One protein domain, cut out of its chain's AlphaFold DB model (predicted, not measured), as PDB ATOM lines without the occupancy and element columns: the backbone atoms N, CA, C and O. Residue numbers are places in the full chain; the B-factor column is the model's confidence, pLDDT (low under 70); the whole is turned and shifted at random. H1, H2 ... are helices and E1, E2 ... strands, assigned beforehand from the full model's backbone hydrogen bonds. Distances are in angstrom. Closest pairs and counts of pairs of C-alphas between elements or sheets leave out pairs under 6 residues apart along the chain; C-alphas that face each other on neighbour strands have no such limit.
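This is residues 10 to 98 of the 225 residues of the protein "WAK_assoc domain-containing protein" of Gossypium arboreum (UniProt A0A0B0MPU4). A strongly twisted three-stranded sheet has H3 crossing over one face and H1 beside its E2 edge. The 89 printed residues include three named strands and three named helices, order E1, H1, E2, E3, H2, H3; the antiparallel sheet runs E2 E1 E3. The class is mixed, under half in named elements; it is compact, radius of gyration of the C-alphas 13.0 A, spans 37 by 27 by 18 A.

E1, residues 18 to 24, begins at C-alpha 18 (419.892, 410.920, 626.912) and spans 18.8 A; E2, 45 to 51, 19.3 A; E3, 64 to 71, 20.1 A. H1 is 29 to 34, H2 75 to 78; H3, 82 to 92, spans 15.2 A to C-alpha 92 (433.203, 417.063, 629.648).

Within hydrogen-bond range are N 20 and O 49, 2.8 A, between E1 and E2, and N 19 and O 70, 2.8 A, between E1 and E3. H3 is on the sheet, height 10.4 A, across the strands. H1 stands at the sheet's level and touches H3, closest C-alphas Ser 34 and Tyr 82, 5.2 A. H2 is not on the sheet. O i to N i+4 pairs within range: H1 0 of 2, i+3 2 of 3; H3 5 of 7; H2 is too short.

The printed part has no cut; the E2 to E3 link is long. Residues 10 to 16 and 72 to 98 have pLDDT under 70.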
ATOM      1  N   PHE A  10     415.969 417.544 615.550       51.28
ATOM      2  CA  PHE A  10     416.993 416.517 615.820       51.28
ATOM      3  C   PHE A  10     416.899 415.215 614.976       51.28
ATOM      4  O   PHE A  10     417.215 414.146 615.497       51.28
ATOM      5  N   PRO A  11     416.564 415.244 613.665       48.69
ATOM      6  CA  PRO A  11     416.328 414.042 612.844       48.69
ATOM      7  C   PRO A  11     417.600 413.242 612.493       48.69
ATOM      8  O   PRO A  11     417.549 412.280 611.738       48.69
ATOM      9  N   SER A  12     418.767 413.652 612.989       48.53
ATOM     10  CA  SER A  12     420.062 413.006 612.713       48.53
ATOM     11  C   SER A  12     420.818 412.618 613.986       48.53
ATOM     12  O   SER A  12     422.017 412.337 613.935       48.53
ATOM     13  N   LEU A  13     420.125 412.619 615.129       54.06
ATOM     14  CA  LEU A  13     420.691 412.287 616.428       54.06
ATOM     15  C   LEU A  13     420.725 410.765 616.638       54.06
ATOM     16  O   LEU A  13     419.699 410.124 616.844       54.06
ATOM     17  N   ILE A  14     421.929 410.196 616.597       53.78
ATOM     18  CA  ILE A  14     422.188 408.748 616.715       53.78
ATOM     19  C   ILE A  14     422.169 408.248 618.170       53.78
ATOM     20  O   ILE A  14     422.052 407.050 618.443       53.78
ATOM     21  N   THR A  15     422.365 409.147 619.128       55.91
ATOM     22  CA  THR A  15     422.574 408.791 620.532       55.91
ATOM     23  C   THR A  15     421.255 408.427 621.206       55.91
ATOM     24  O   THR A  15     420.483 409.296 621.602       55.91
ATOM     25  N   PHE A  16     421.035 407.122 621.374       62.91
ATOM     26  CA  PHE A  16     419.943 406.551 622.170       62.91
ATOM     27  C   PHE A  16     419.974 407.003 623.637       62.91
ATOM     28  O   PHE A  16     418.931 407.155 624.270       62.91
ATOM     29  N   TRP A  17     421.174 407.222 624.175       70.69
ATOM     30  CA  TRP A  17     421.367 407.685 625.541       70.69
ATOM     31  C   TRP A  17     421.100 409.182 625.658       70.69
ATOM     32  O   TRP A  17     421.603 409.990 624.878       70.69
ATOM     33  N   GLN A  18     420.312 409.549 626.662       76.56
ATOM     34  CA  GLN A  18     419.892 410.920 626.912       76.56
ATOM     35  C   GLN A  18     419.747 411.211 628.408       76.56
ATOM     36  O   GLN A  18     419.227 410.399 629.173       76.56
ATOM     37  N   ALA A  19     420.171 412.411 628.801       79.38
ATOM     38  CA  ALA A  19     419.913 413.017 630.097       79.38
ATOM     39  C   ALA A  19     418.644 413.878 629.997       79.38
ATOM     40  O   ALA A  19     418.639 414.938 629.365       79.38
ATOM     41  N   ASN A  20     417.550 413.423 630.602       82.81
ATOM     42  CA  ASN A  20     416.291 414.159 630.681       82.81
ATOM     43  C   ASN A  20     416.255 414.950 631.992       82.81
ATOM     44  O   ASN A  20     416.318 414.368 633.070       82.81
ATOM     45  N   PHE A  21     416.123 416.270 631.910       86.19
ATOM     46  CA  PHE A  21     415.969 417.140 633.071       86.19
ATOM     47  C   PHE A  21     414.480 417.347 633.336       86.19
ATOM     48  O   PHE A  21     413.760 417.880 632.487       86.19
ATOM     49  N   VAL A  22     414.018 416.943 634.517       88.94
ATOM     50  CA  VAL A  22     412.633 417.106 634.968       88.94
ATOM     51  C   VAL A  22     412.573 418.101 636.119       88.94
ATOM     52  O   VAL A  22     413.319 417.985 637.085       88.94
ATOM     53  N   ASN A  23     411.691 419.093 636.020       92.44
ATOM     54  CA  ASN A  23     411.405 420.037 637.098       92.44
ATOM     55  C   ASN A  23     410.110 419.625 637.797       92.44
ATOM     56  O   ASN A  23     409.080 419.489 637.134       92.44
ATOM     57  N   CYS A  24     410.173 419.439 639.109       91.75
ATOM     58  CA  CYS A  24     409.085 418.974 639.957       91.75
ATOM     59  C   CYS A  24     408.683 420.039 640.983       91.75
ATOM     60  O   CYS A  24     409.543 420.696 641.570       91.75
ATOM     61  N   SER A  25     407.379 420.165 641.253       91.12
ATOM     62  CA  SER A  25     406.860 421.062 642.302       91.12
ATOM     63  C   SER A  25     407.161 420.580 643.724       91.12
ATOM     64  O   SER A  25     407.180 421.374 644.656       91.12
ATOM     65  N   ASN A  26     407.351 419.269 643.894       90.56
ATOM     66  CA  ASN A  26     407.516 418.603 645.182       90.56
ATOM     67  C   ASN A  26     408.843 417.844 645.187       90.56
ATOM     68  O   ASN A  26     409.238 417.287 644.161       90.56
ATOM     69  N   THR A  27     409.530 417.807 646.330       89.00
ATOM     70  CA  THR A  27     410.743 416.994 646.474       89.00
ATOM     71  C   THR A  27     410.360 415.514 646.430       89.00
ATOM     72  O   THR A  27     409.509 415.070 647.197       89.00
ATOM     73  N   ILE A  28     411.000 414.759 645.539       87.06
ATOM     74  CA  ILE A  28     410.838 413.310 645.384       87.06
ATOM     75  C   ILE A  28     412.007 412.618 646.104       87.06
ATOM     76  O   ILE A  28     413.152 412.792 645.676       87.06
ATOM     77  N   PRO A  29     411.765 411.861 647.198       85.38
ATOM     78  CA  PRO A  29     412.833 411.210 647.966       85.38
ATOM     79  C   PRO A  29     413.610 410.160 647.165       85.38
ATOM     80  O   PRO A  29     414.823 410.060 647.306       85.38
ATOM     81  N   GLU A  30     412.922 409.425 646.292       81.75
ATOM     82  CA  GLU A  30     413.481 408.369 645.429       81.75
ATOM     83  C   GLU A  30     414.513 408.900 644.422       81.75
ATOM     84  O   GLU A  30     415.395 408.169 643.990       81.75
ATOM     85  N   LEU A  31     414.427 410.187 644.071       79.88
ATOM     86  CA  LEU A  31     415.313 410.858 643.118       79.88
ATOM     87  C   LEU A  31     416.363 411.738 643.819       79.88
ATOM     88  O   LEU A  31     416.965 412.611 643.201       79.88
ATOM     89  N   ARG A  32     416.591 411.556 645.128       81.69
ATOM     90  CA  ARG A  32     417.479 412.420 645.925       81.69
ATOM     91  C   ARG A  32     418.876 412.574 645.321       81.69
ATOM     92  O   ARG A  32     419.371 413.697 645.261       81.69
ATOM     93  N   ASP A  33     419.476 411.477 644.869       77.62
ATOM     94  CA  ASP A  33     420.834 411.476 644.316       77.62
ATOM     95  C   ASP A  33     420.909 412.104 642.922       77.62
ATOM     96  O   ASP A  33     421.930 412.684 642.560       77.62
ATOM     97  N   SER A  34     419.808 412.069 642.166       80.31
ATOM     98  CA  SER A  34     419.708 412.669 640.836       80.31
ATOM     99  C   SER A  34     419.285 414.142 640.845       80.31
ATOM    100  O   SER A  34     419.106 414.748 639.783       80.31
ATOM    101  N   LYS A  35     419.127 414.748 642.032       85.50
ATOM    102  CA  LYS A  35     418.795 416.166 642.186       85.50
ATOM    103  C   LYS A  35     419.949 417.038 641.694       85.50
ATOM    104  O   LYS A  35     421.069 416.928 642.179       85.50
ATOM    105  N   VAL A  36     419.650 417.963 640.788       84.44
ATOM    106  CA  VAL A  36     420.592 418.933 640.221       84.44
ATOM    107  C   VAL A  36     420.556 420.201 641.085       84.44
ATOM    108  O   VAL A  36     419.588 420.966 640.982       84.44
ATOM    109  N   PRO A  37     421.550 420.463 641.962       83.50
ATOM    110  CA  PRO A  37     421.408 421.498 642.987       83.50
ATOM    111  C   PRO A  37     421.413 422.912 642.403       83.50
ATOM    112  O   PRO A  37     420.631 423.744 642.835       83.50
ATOM    113  N   CYS A  38     422.223 423.166 641.373       83.69
ATOM    114  CA  CYS A  38     422.334 424.476 640.720       83.69
ATOM    115  C   CYS A  38     421.083 424.909 639.933       83.69
ATOM    116  O   CYS A  38     420.954 426.086 639.609       83.69
ATOM    117  N   LEU A  39     420.171 423.977 639.628       85.88
ATOM    118  CA  LEU A  39     418.883 424.251 638.977       85.88
ATOM    119  C   LEU A  39     417.690 424.096 639.938       85.88
ATOM    120  O   LEU A  39     416.552 424.362 639.556       85.88
ATOM    121  N   SER A  40     417.939 423.655 641.173       88.50
ATOM    122  CA  SER A  40     416.918 423.490 642.206       88.50
ATOM    123  C   SER A  40     416.889 424.700 643.136       88.50
ATOM    124  O   SER A  40     417.927 425.127 643.629       88.50
ATOM    125  N   GLY A  41     415.693 425.195 643.437       86.31
ATOM    126  CA  GLY A  41     415.448 426.176 644.491       86.31
ATOM    127  C   GLY A  41     414.474 425.642 645.541       86.31
ATOM    128  O   GLY A  41     414.240 424.433 645.652       86.31
ATOM    129  N   ASP A  42     413.872 426.569 646.284       83.38
ATOM    130  CA  ASP A  42     412.896 426.256 647.335       83.38
ATOM    131  C   ASP A  42     411.554 425.765 646.766       83.38
ATOM    132  O   ASP A  42     410.899 424.917 647.364       83.38
ATOM    133  N   THR A  43     411.160 426.270 645.591       85.00
ATOM    134  CA  THR A  43     409.874 425.979 644.921       85.00
ATOM    135  C   THR A  43     410.007 425.162 643.632       85.00
ATOM    136  O   THR A  43     409.003 424.809 643.012       85.00
ATOM    137  N   SER A  44     411.238 424.860 643.210       87.88
ATOM    138  CA  SER A  44     411.548 424.065 642.021       87.88
ATOM    139  C   SER A  44     412.584 423.006 642.363       87.88
ATOM    140  O   SER A  44     413.648 423.295 642.914       87.88
ATOM    141  N   HIS A  45     412.299 421.753 642.036       92.25
ATOM    142  CA  HIS A  45     413.221 420.658 642.297       92.25
ATOM    143  C   HIS A  45     413.541 419.974 640.981       92.25
ATOM    144  O   HIS A  45     412.700 419.287 640.401       92.25
ATOM    145  N   VAL A  46     414.752 420.224 640.488       90.75
ATOM    146  CA  VAL A  46     415.206 419.711 639.201       90.75
ATOM    147  C   VAL A  46     415.994 418.434 639.425       90.75
ATOM    148  O   VAL A  46     416.940 418.403 640.210       90.75
ATOM    149  N   TYR A  47     415.604 417.395 638.704       87.50
ATOM    150  CA  TYR A  47     416.233 416.086 638.708       87.50
ATOM    151  C   TYR A  47     416.696 415.745 637.299       87.50
ATOM    152  O   TYR A  47     416.072 416.153 636.317       87.50
ATOM    153  N   VAL A  48     417.772 414.978 637.197       83.75
ATOM    154  CA  VAL A  48     418.190 414.347 635.944       83.75
ATOM    155  C   VAL A  48     417.732 412.887 635.921       83.75
ATOM    156  O   VAL A  48     417.660 412.220 636.952       83.75
ATOM    157  N   ASN A  49     417.400 412.386 634.740       82.06
ATOM    158  CA  ASN A  49     417.135 410.981 634.488       82.06
ATOM    159  C   ASN A  49     417.899 410.545 633.233       82.06
ATOM    160  O   ASN A  49     417.657 411.069 632.142       82.06
ATOM    161  N   PHE A  50     418.816 409.597 633.399       78.62
ATOM    162  CA  PHE A  50     419.499 408.945 632.289       78.62
ATOM    163  C   PHE A  50     418.644 407.794 631.754       78.62
ATOM    164  O   PHE A  50     418.135 406.979 632.521       78.62
ATOM    165  N   SER A  51     418.478 407.739 630.433       75.69
ATOM    166  CA  SER A  51     417.753 406.665 629.755       75.69
ATOM    167  C   SER A  51     418.327 406.414 628.363       75.69
ATOM    168  O   SER A  51     418.803 407.342 627.713       75.69
ATOM    169  N   ASN A  52     418.232 405.170 627.891       72.81
ATOM    170  CA  ASN A  52     418.567 404.747 626.527       72.81
ATOM    171  C   ASN A  52     417.405 404.886 625.531       72.81
ATOM    172  O   ASN A  52     417.487 404.399 624.402       72.81
ATOM    173  N   ARG A  53     416.295 405.490 625.959       72.19
ATOM    174  CA  ARG A  53     415.097 405.686 625.148       72.19
ATOM    175  C   ARG A  53     414.323 406.915 625.596       72.19
ATOM    176  O   ARG A  53     414.609 407.521 626.628       72.19
ATOM    177  N   ASN A  54     413.296 407.262 624.826       72.75
ATOM    178  CA  ASN A  54     412.308 408.256 625.226       72.75
ATOM    179  C   ASN A  54     411.626 407.868 626.548       72.75
ATOM    180  O   ASN A  54     411.244 406.711 626.738       72.75
ATOM    181  N   LEU A  55     411.476 408.857 627.433       74.38
ATOM    182  CA  LEU A  55     410.610 408.759 628.604       74.38
ATOM    183  C   LEU A  55     409.154 408.834 628.160       74.38
ATOM    184  O   LEU A  55     408.757 409.801 627.506       74.38
ATOM    185  N   PHE A  56     408.365 407.842 628.553       77.62
ATOM    186  CA  PHE A  56     406.925 407.849 628.357       77.62
ATOM    187  C   PHE A  56     406.239 408.734 629.404       77.62
ATOM    188  O   PHE A  56     406.715 408.897 630.529       77.62
ATOM    189  N   GLY A  57     405.058 409.260 629.068       78.06
ATOM    190  CA  GLY A  57     404.296 410.148 629.956       78.06
ATOM    191  C   GLY A  57     403.923 409.551 631.324       78.06
ATOM    192  O   GLY A  57     403.655 410.310 632.250       78.06
ATOM    193  N   TYR A  58     403.923 408.221 631.469       80.56
ATOM    194  CA  TYR A  58     403.668 407.533 632.742       80.56
ATOM    195  C   TYR A  58     404.914 407.387 633.634       80.56
ATOM    196  O   TYR A  58     404.773 407.118 634.824       80.56
ATOM    197  N   GLU A  59     406.119 407.559 633.082       80.50
ATOM    198  CA  GLU A  59     407.394 407.478 633.816       80.50
ATOM    199  C   GLU A  59     407.777 408.818 634.448       80.50
ATOM    200  O   GLU A  59     408.586 408.878 635.370       80.50
ATOM    201  N   ILE A  60     407.182 409.907 633.958       84.38
ATOM    202  CA  ILE A  60     407.340 411.248 634.507       84.38
ATOM    203  C   ILE A  60     406.340 411.392 635.669       84.38
ATOM    204  O   ILE A  60     405.130 411.310 635.437       84.38
ATOM    205  N   PRO A  61     406.788 411.622 636.919       85.06
ATOM    206  CA  PRO A  61     405.874 411.789 638.045       85.06
ATOM    207  C   PRO A  61     404.925 412.970 637.810       85.06
ATOM    208  O   PRO A  61     405.325 413.991 637.257       85.06
ATOM    209  N   ARG A  62     403.665 412.875 638.258       85.44
ATOM    210  CA  ARG A  62     402.616 413.872 637.928       85.44
ATOM    211  C   ARG A  62     402.922 415.304 638.394       85.44
ATOM    212  O   ARG A  62     402.365 416.252 637.850       85.44
ATOM    213  N   SER A  63     403.774 415.459 639.407       88.50
ATOM    214  CA  SER A  63     404.276 416.744 639.916       88.50
ATOM    215  C   SER A  63     405.406 417.343 639.067       88.50
ATOM    216  O   SER A  63     405.857 418.448 639.366       88.50
ATOM    217  N   CYS A  64     405.875 416.631 638.039       89.31
ATOM    218  CA  CYS A  64     407.059 416.948 637.253       89.31
ATOM    219  C   CYS A  64     406.741 417.231 635.783       89.31
ATOM    220  O   CYS A  64     405.754 416.757 635.221       89.31
ATOM    221  N   LYS A  65     407.627 417.989 635.136       89.56
ATOM    222  CA  LYS A  65     407.631 418.229 633.688       89.56
ATOM    223  C   LYS A  65     409.057 418.137 633.161       89.56
ATOM    224  O   LYS A  65     409.968 418.667 633.794       89.56
ATOM    225  N   VAL A  66     409.251 417.514 632.000       87.62
ATOM    226  CA  VAL A  66     410.532 417.582 631.279       87.62
ATOM    227  C   VAL A  66     410.753 419.033 630.849       87.62
ATOM    228  O   VAL A  66     409.897 419.615 630.186       87.62
ATOM    229  N   ILE A  67     411.876 419.622 631.262       88.75
ATOM    230  CA  ILE A  67     412.270 421.001 630.928       88.75
ATOM    231  C   ILE A  67     413.387 421.056 629.886       88.75
ATOM    232  O   ILE A  67     413.500 422.038 629.159       88.75
ATOM    233  N   SER A  68     414.215 420.015 629.815       83.25
ATOM    234  CA  SER A  68     415.294 419.887 628.844       83.25
ATOM    235  C   SER A  68     415.644 418.416 628.655       83.25
ATOM    236  O   SER A  68     415.394 417.580 629.525       83.25
ATOM    237  N   ARG A  69     416.243 418.106 627.513       79.38
ATOM    238  CA  ARG A  69     416.769 416.795 627.155       79.38
ATOM    239  C   ARG A  69     418.091 417.025 626.454       79.38
ATOM    240  O   ARG A  69     418.148 417.842 625.537       79.38
ATOM    241  N   ILE A  70     419.124 416.303 626.869       75.56
ATOM    242  CA  ILE A  70     420.445 416.413 626.263       75.56
ATOM    243  C   ILE A  70     420.952 415.018 625.872       75.56
ATOM    244  O   ILE A  70     420.969 414.132 626.728       75.56
ATOM    245  N   PRO A  71     421.341 414.790 624.607       72.19
ATOM    246  CA  PRO A  71     422.007 413.554 624.198       72.19
ATOM    247  C   PRO A  71     423.300 413.273 624.970       72.19
ATOM    248  O   PRO A  71     424.015 414.190 625.363       72.19
ATOM    249  N   THR A  72     423.609 411.993 625.176       69.44
ATOM    250  CA  THR A  72     424.815 411.524 625.873       69.44
ATOM    251  C   THR A  72     425.243 410.128 625.378       69.44
ATOM    252  O   THR A  72     424.660 409.597 624.432       69.44
ATOM    253  N   SER A  73     426.280 409.530 625.971       65.38
ATOM    254  CA  SER A  73     426.785 408.189 625.633       65.38
ATOM    255  C   SER A  73     426.636 407.187 626.791       65.38
ATOM    256  O   SER A  73     426.557 407.569 627.959       65.38
ATOM    257  N   TRP A  74     426.619 405.895 626.444       62.22
ATOM    258  CA  TRP A  74     426.540 404.737 627.357       62.22
ATOM    259  C   TRP A  74     427.581 404.761 628.482       62.22
ATOM    260  O   TRP A  74     427.281 404.421 629.623       62.22
ATOM    261  N   GLU A  75     428.800 405.194 628.166       59.41
ATOM    262  CA  GLU A  75     429.962 405.154 629.064       59.41
ATOM    263  C   GLU A  75     429.772 405.986 630.343       59.41
ATOM    264  O   GLU A  75     430.505 405.813 631.316       59.41
ATOM    265  N   ASN A  76     428.763 406.859 630.365       56.94
ATOM    266  CA  ASN A  76     428.446 407.721 631.496       56.94
ATOM    267  C   ASN A  76     427.469 407.098 632.502       56.94
ATOM    268  O   ASN A  76     427.394 407.589 633.626       56.94
ATOM    269  N   GLU A  77     426.745 406.033 632.136       55.50
ATOM    270  CA  GLU A  77     425.893 405.291 633.079       55.50
ATOM    271  C   GLU A  77     426.746 404.448 634.043       55.50
ATOM    272  O   GLU A  77     426.454 404.372 635.232       55.50
ATOM    273  N   LEU A  78     427.836 403.858 633.542       52.81
ATOM    274  CA  LEU A  78     428.690 402.945 634.311       52.81
ATOM    275  C   LEU A  78     429.726 403.642 635.205       52.81
ATOM    276  O   LEU A  78     430.125 403.080 636.223       52.81
ATOM    277  N   ASN A  79     430.204 404.831 634.824       46.66
ATOM    278  CA  ASN A  79     431.396 405.431 635.438       46.66
ATOM    279  C   ASN A  79     431.126 406.392 636.607       46.66
ATOM    280  O   ASN A  79     432.082 406.805 637.267       46.66
ATOM    281  N   TYR A  80     429.874 406.786 636.871       51.75
ATOM    282  CA  TYR A  80     429.610 407.917 637.766       51.75
ATOM    283  C   TYR A  80     428.336 407.761 638.630       51.75
ATOM    284  O   TYR A  80     427.257 407.518 638.085       51.75
ATOM    285  N   PRO A  81     428.411 407.985 639.961       52.78
ATOM    286  CA  PRO A  81     427.239 408.087 640.833       52.78
ATOM    287  C   PRO A  81     426.534 409.448 640.681       52.78
ATOM    288  O   PRO A  81     427.176 410.503 640.731       52.78
ATOM    289  N   TYR A  82     425.204 409.388 640.518       57.81
ATOM    290  CA  TYR A  82     424.284 410.413 639.978       57.81
ATOM    291  C   TYR A  82     424.559 411.888 640.359       57.81
ATOM    292  O   TYR A  82     424.333 412.795 639.546       57.81
ATOM    293  N   ASN A  83     425.053 412.116 641.575       57.38
ATOM    294  CA  ASN A  83     425.287 413.410 642.211       57.38
ATOM    295  C   ASN A  83     426.469 414.165 641.565       57.38
ATOM    296  O   ASN A  83     426.348 415.340 641.215       57.38
ATOM    297  N   GLU A  84     427.613 413.493 641.381       58.12
ATOM    298  CA  GLU A  84     428.780 414.064 640.686       58.12
ATOM    299  C   GLU A  84     428.706 413.848 639.168       58.12
ATOM    300  O   GLU A  84     429.264 414.656 638.418       58.12
ATOM    301  N   THR A  85     427.997 412.801 638.714       58.88
ATOM    302  CA  THR A  85     427.822 412.449 637.292       58.88
ATOM    303  C   THR A  85     427.430 413.648 636.463       58.88
ATOM    304  O   THR A  85     428.099 413.979 635.493       58.88
ATOM    305  N   THR A  86     426.339 414.308 636.840       61.12
ATOM    306  CA  THR A  86     425.658 415.242 635.941       61.12
ATOM    307  C   THR A  86     426.502 416.486 635.686       61.12
ATOM    308  O   THR A  86     426.571 416.958 634.555       61.12
ATOM    309  N   LEU A  87     427.204 416.987 636.707       64.75
ATOM    310  CA  LEU A  87     428.104 418.132 636.557       64.75
ATOM    311  C   LEU A  87     429.390 417.759 635.811       64.75
ATOM    312  O   LEU A  87     429.824 418.534 634.964       64.75
ATOM    313  N   LYS A  88     429.971 416.577 636.069       65.19
ATOM    314  CA  LYS A  88     431.141 416.089 635.318       65.19
ATOM    315  C   LYS A  88     430.802 415.871 633.841       65.19
ATOM    316  O   LYS A  88     431.531 416.366 632.996       65.19
ATOM    317  N   LEU A  89     429.657 415.256 633.549       66.12
ATOM    318  CA  LEU A  89     429.116 415.046 632.203       66.12
ATOM    319  C   LEU A  89     428.883 416.359 631.442       66.12
ATOM    320  O   LEU A  89     429.270 416.500 630.287       66.12
ATOM    321  N   LEU A  90     428.252 417.339 632.096       66.12
ATOM    322  CA  LEU A  90     428.043 418.667 631.516       66.12
ATOM    323  C   LEU A  90     429.381 419.386 631.262       66.12
ATOM    324  O   LEU A  90     429.499 420.114 630.280       66.12
ATOM    325  N   ALA A  91     430.386 419.167 632.117       66.69
ATOM    326  CA  ALA A  91     431.712 419.770 632.001       66.69
ATOM    327  C   ALA A  91     432.629 419.083 630.970       66.69
ATOM    328  O   ALA A  91     433.454 419.763 630.363       66.69
ATOM    329  N   THR A  92     432.486 417.774 630.726       65.88
ATOM    330  CA  THR A  92     433.203 417.063 629.648       65.88
ATOM    331  C   THR A  92     432.721 417.457 628.252       65.88
ATOM    332  O   THR A  92     433.382 417.142 627.265       65.88
ATOM    333  N   GLY A  93     431.580 418.146 628.159       59.72
ATOM    334  CA  GLY A  93     430.897 418.392 626.897       59.72
ATOM    335  C   GLY A  93     430.254 417.121 626.343       59.72
ATOM    336  O   GLY A  93     430.157 416.095 627.018       59.72
ATOM    337  N   PHE A  94     429.796 417.200 625.096       64.38
ATOM    338  CA  PHE A  94     429.041 416.132 624.448       64.38
ATOM    339  C   PHE A  94     429.706 415.731 623.128       64.38
ATOM    340  O   PHE A  94     429.790 416.554 622.215       64.38
ATOM    341  N   ASP A  95     430.120 414.465 622.998       58.03
ATOM    342  CA  ASP A  95     430.504 413.888 621.702       58.03
ATOM    343  C   ASP A  95     429.240 413.582 620.881       58.03
ATOM    344  O   ASP A  95     428.694 412.474 620.884       58.03
ATOM    345  N   LEU A  96     428.704 414.620 620.237       59.41
ATOM    346  CA  LEU A  96     427.501 414.517 619.419       59.41
ATOM    347  C   LEU A  96     427.851 414.040 618.016       59.41
ATOM    348  O   LEU A  96     428.237 414.821 617.144       59.41
ATOM    349  N   ARG A  97     427.641 412.745 617.790       59.03
ATOM    350  CA  ARG A  97     427.732 412.136 616.467       59.03
ATOM    351  C   ARG A  97     426.425 412.292 615.692       59.03
ATOM    352  O   ARG A  97     425.357 411.871 616.137       59.03
ATOM    353  N   TRP A  98     426.550 412.857 614.495       63.09
ATOM    354  CA  TRP A  98     425.469 413.091 613.540       63.09
ATOM    355  C   TRP A  98     425.697 412.231 612.299       63.09
ATOM    356  O   TRP A  98     426.820 412.172 611.802       63.09
TER     357      TRP A  98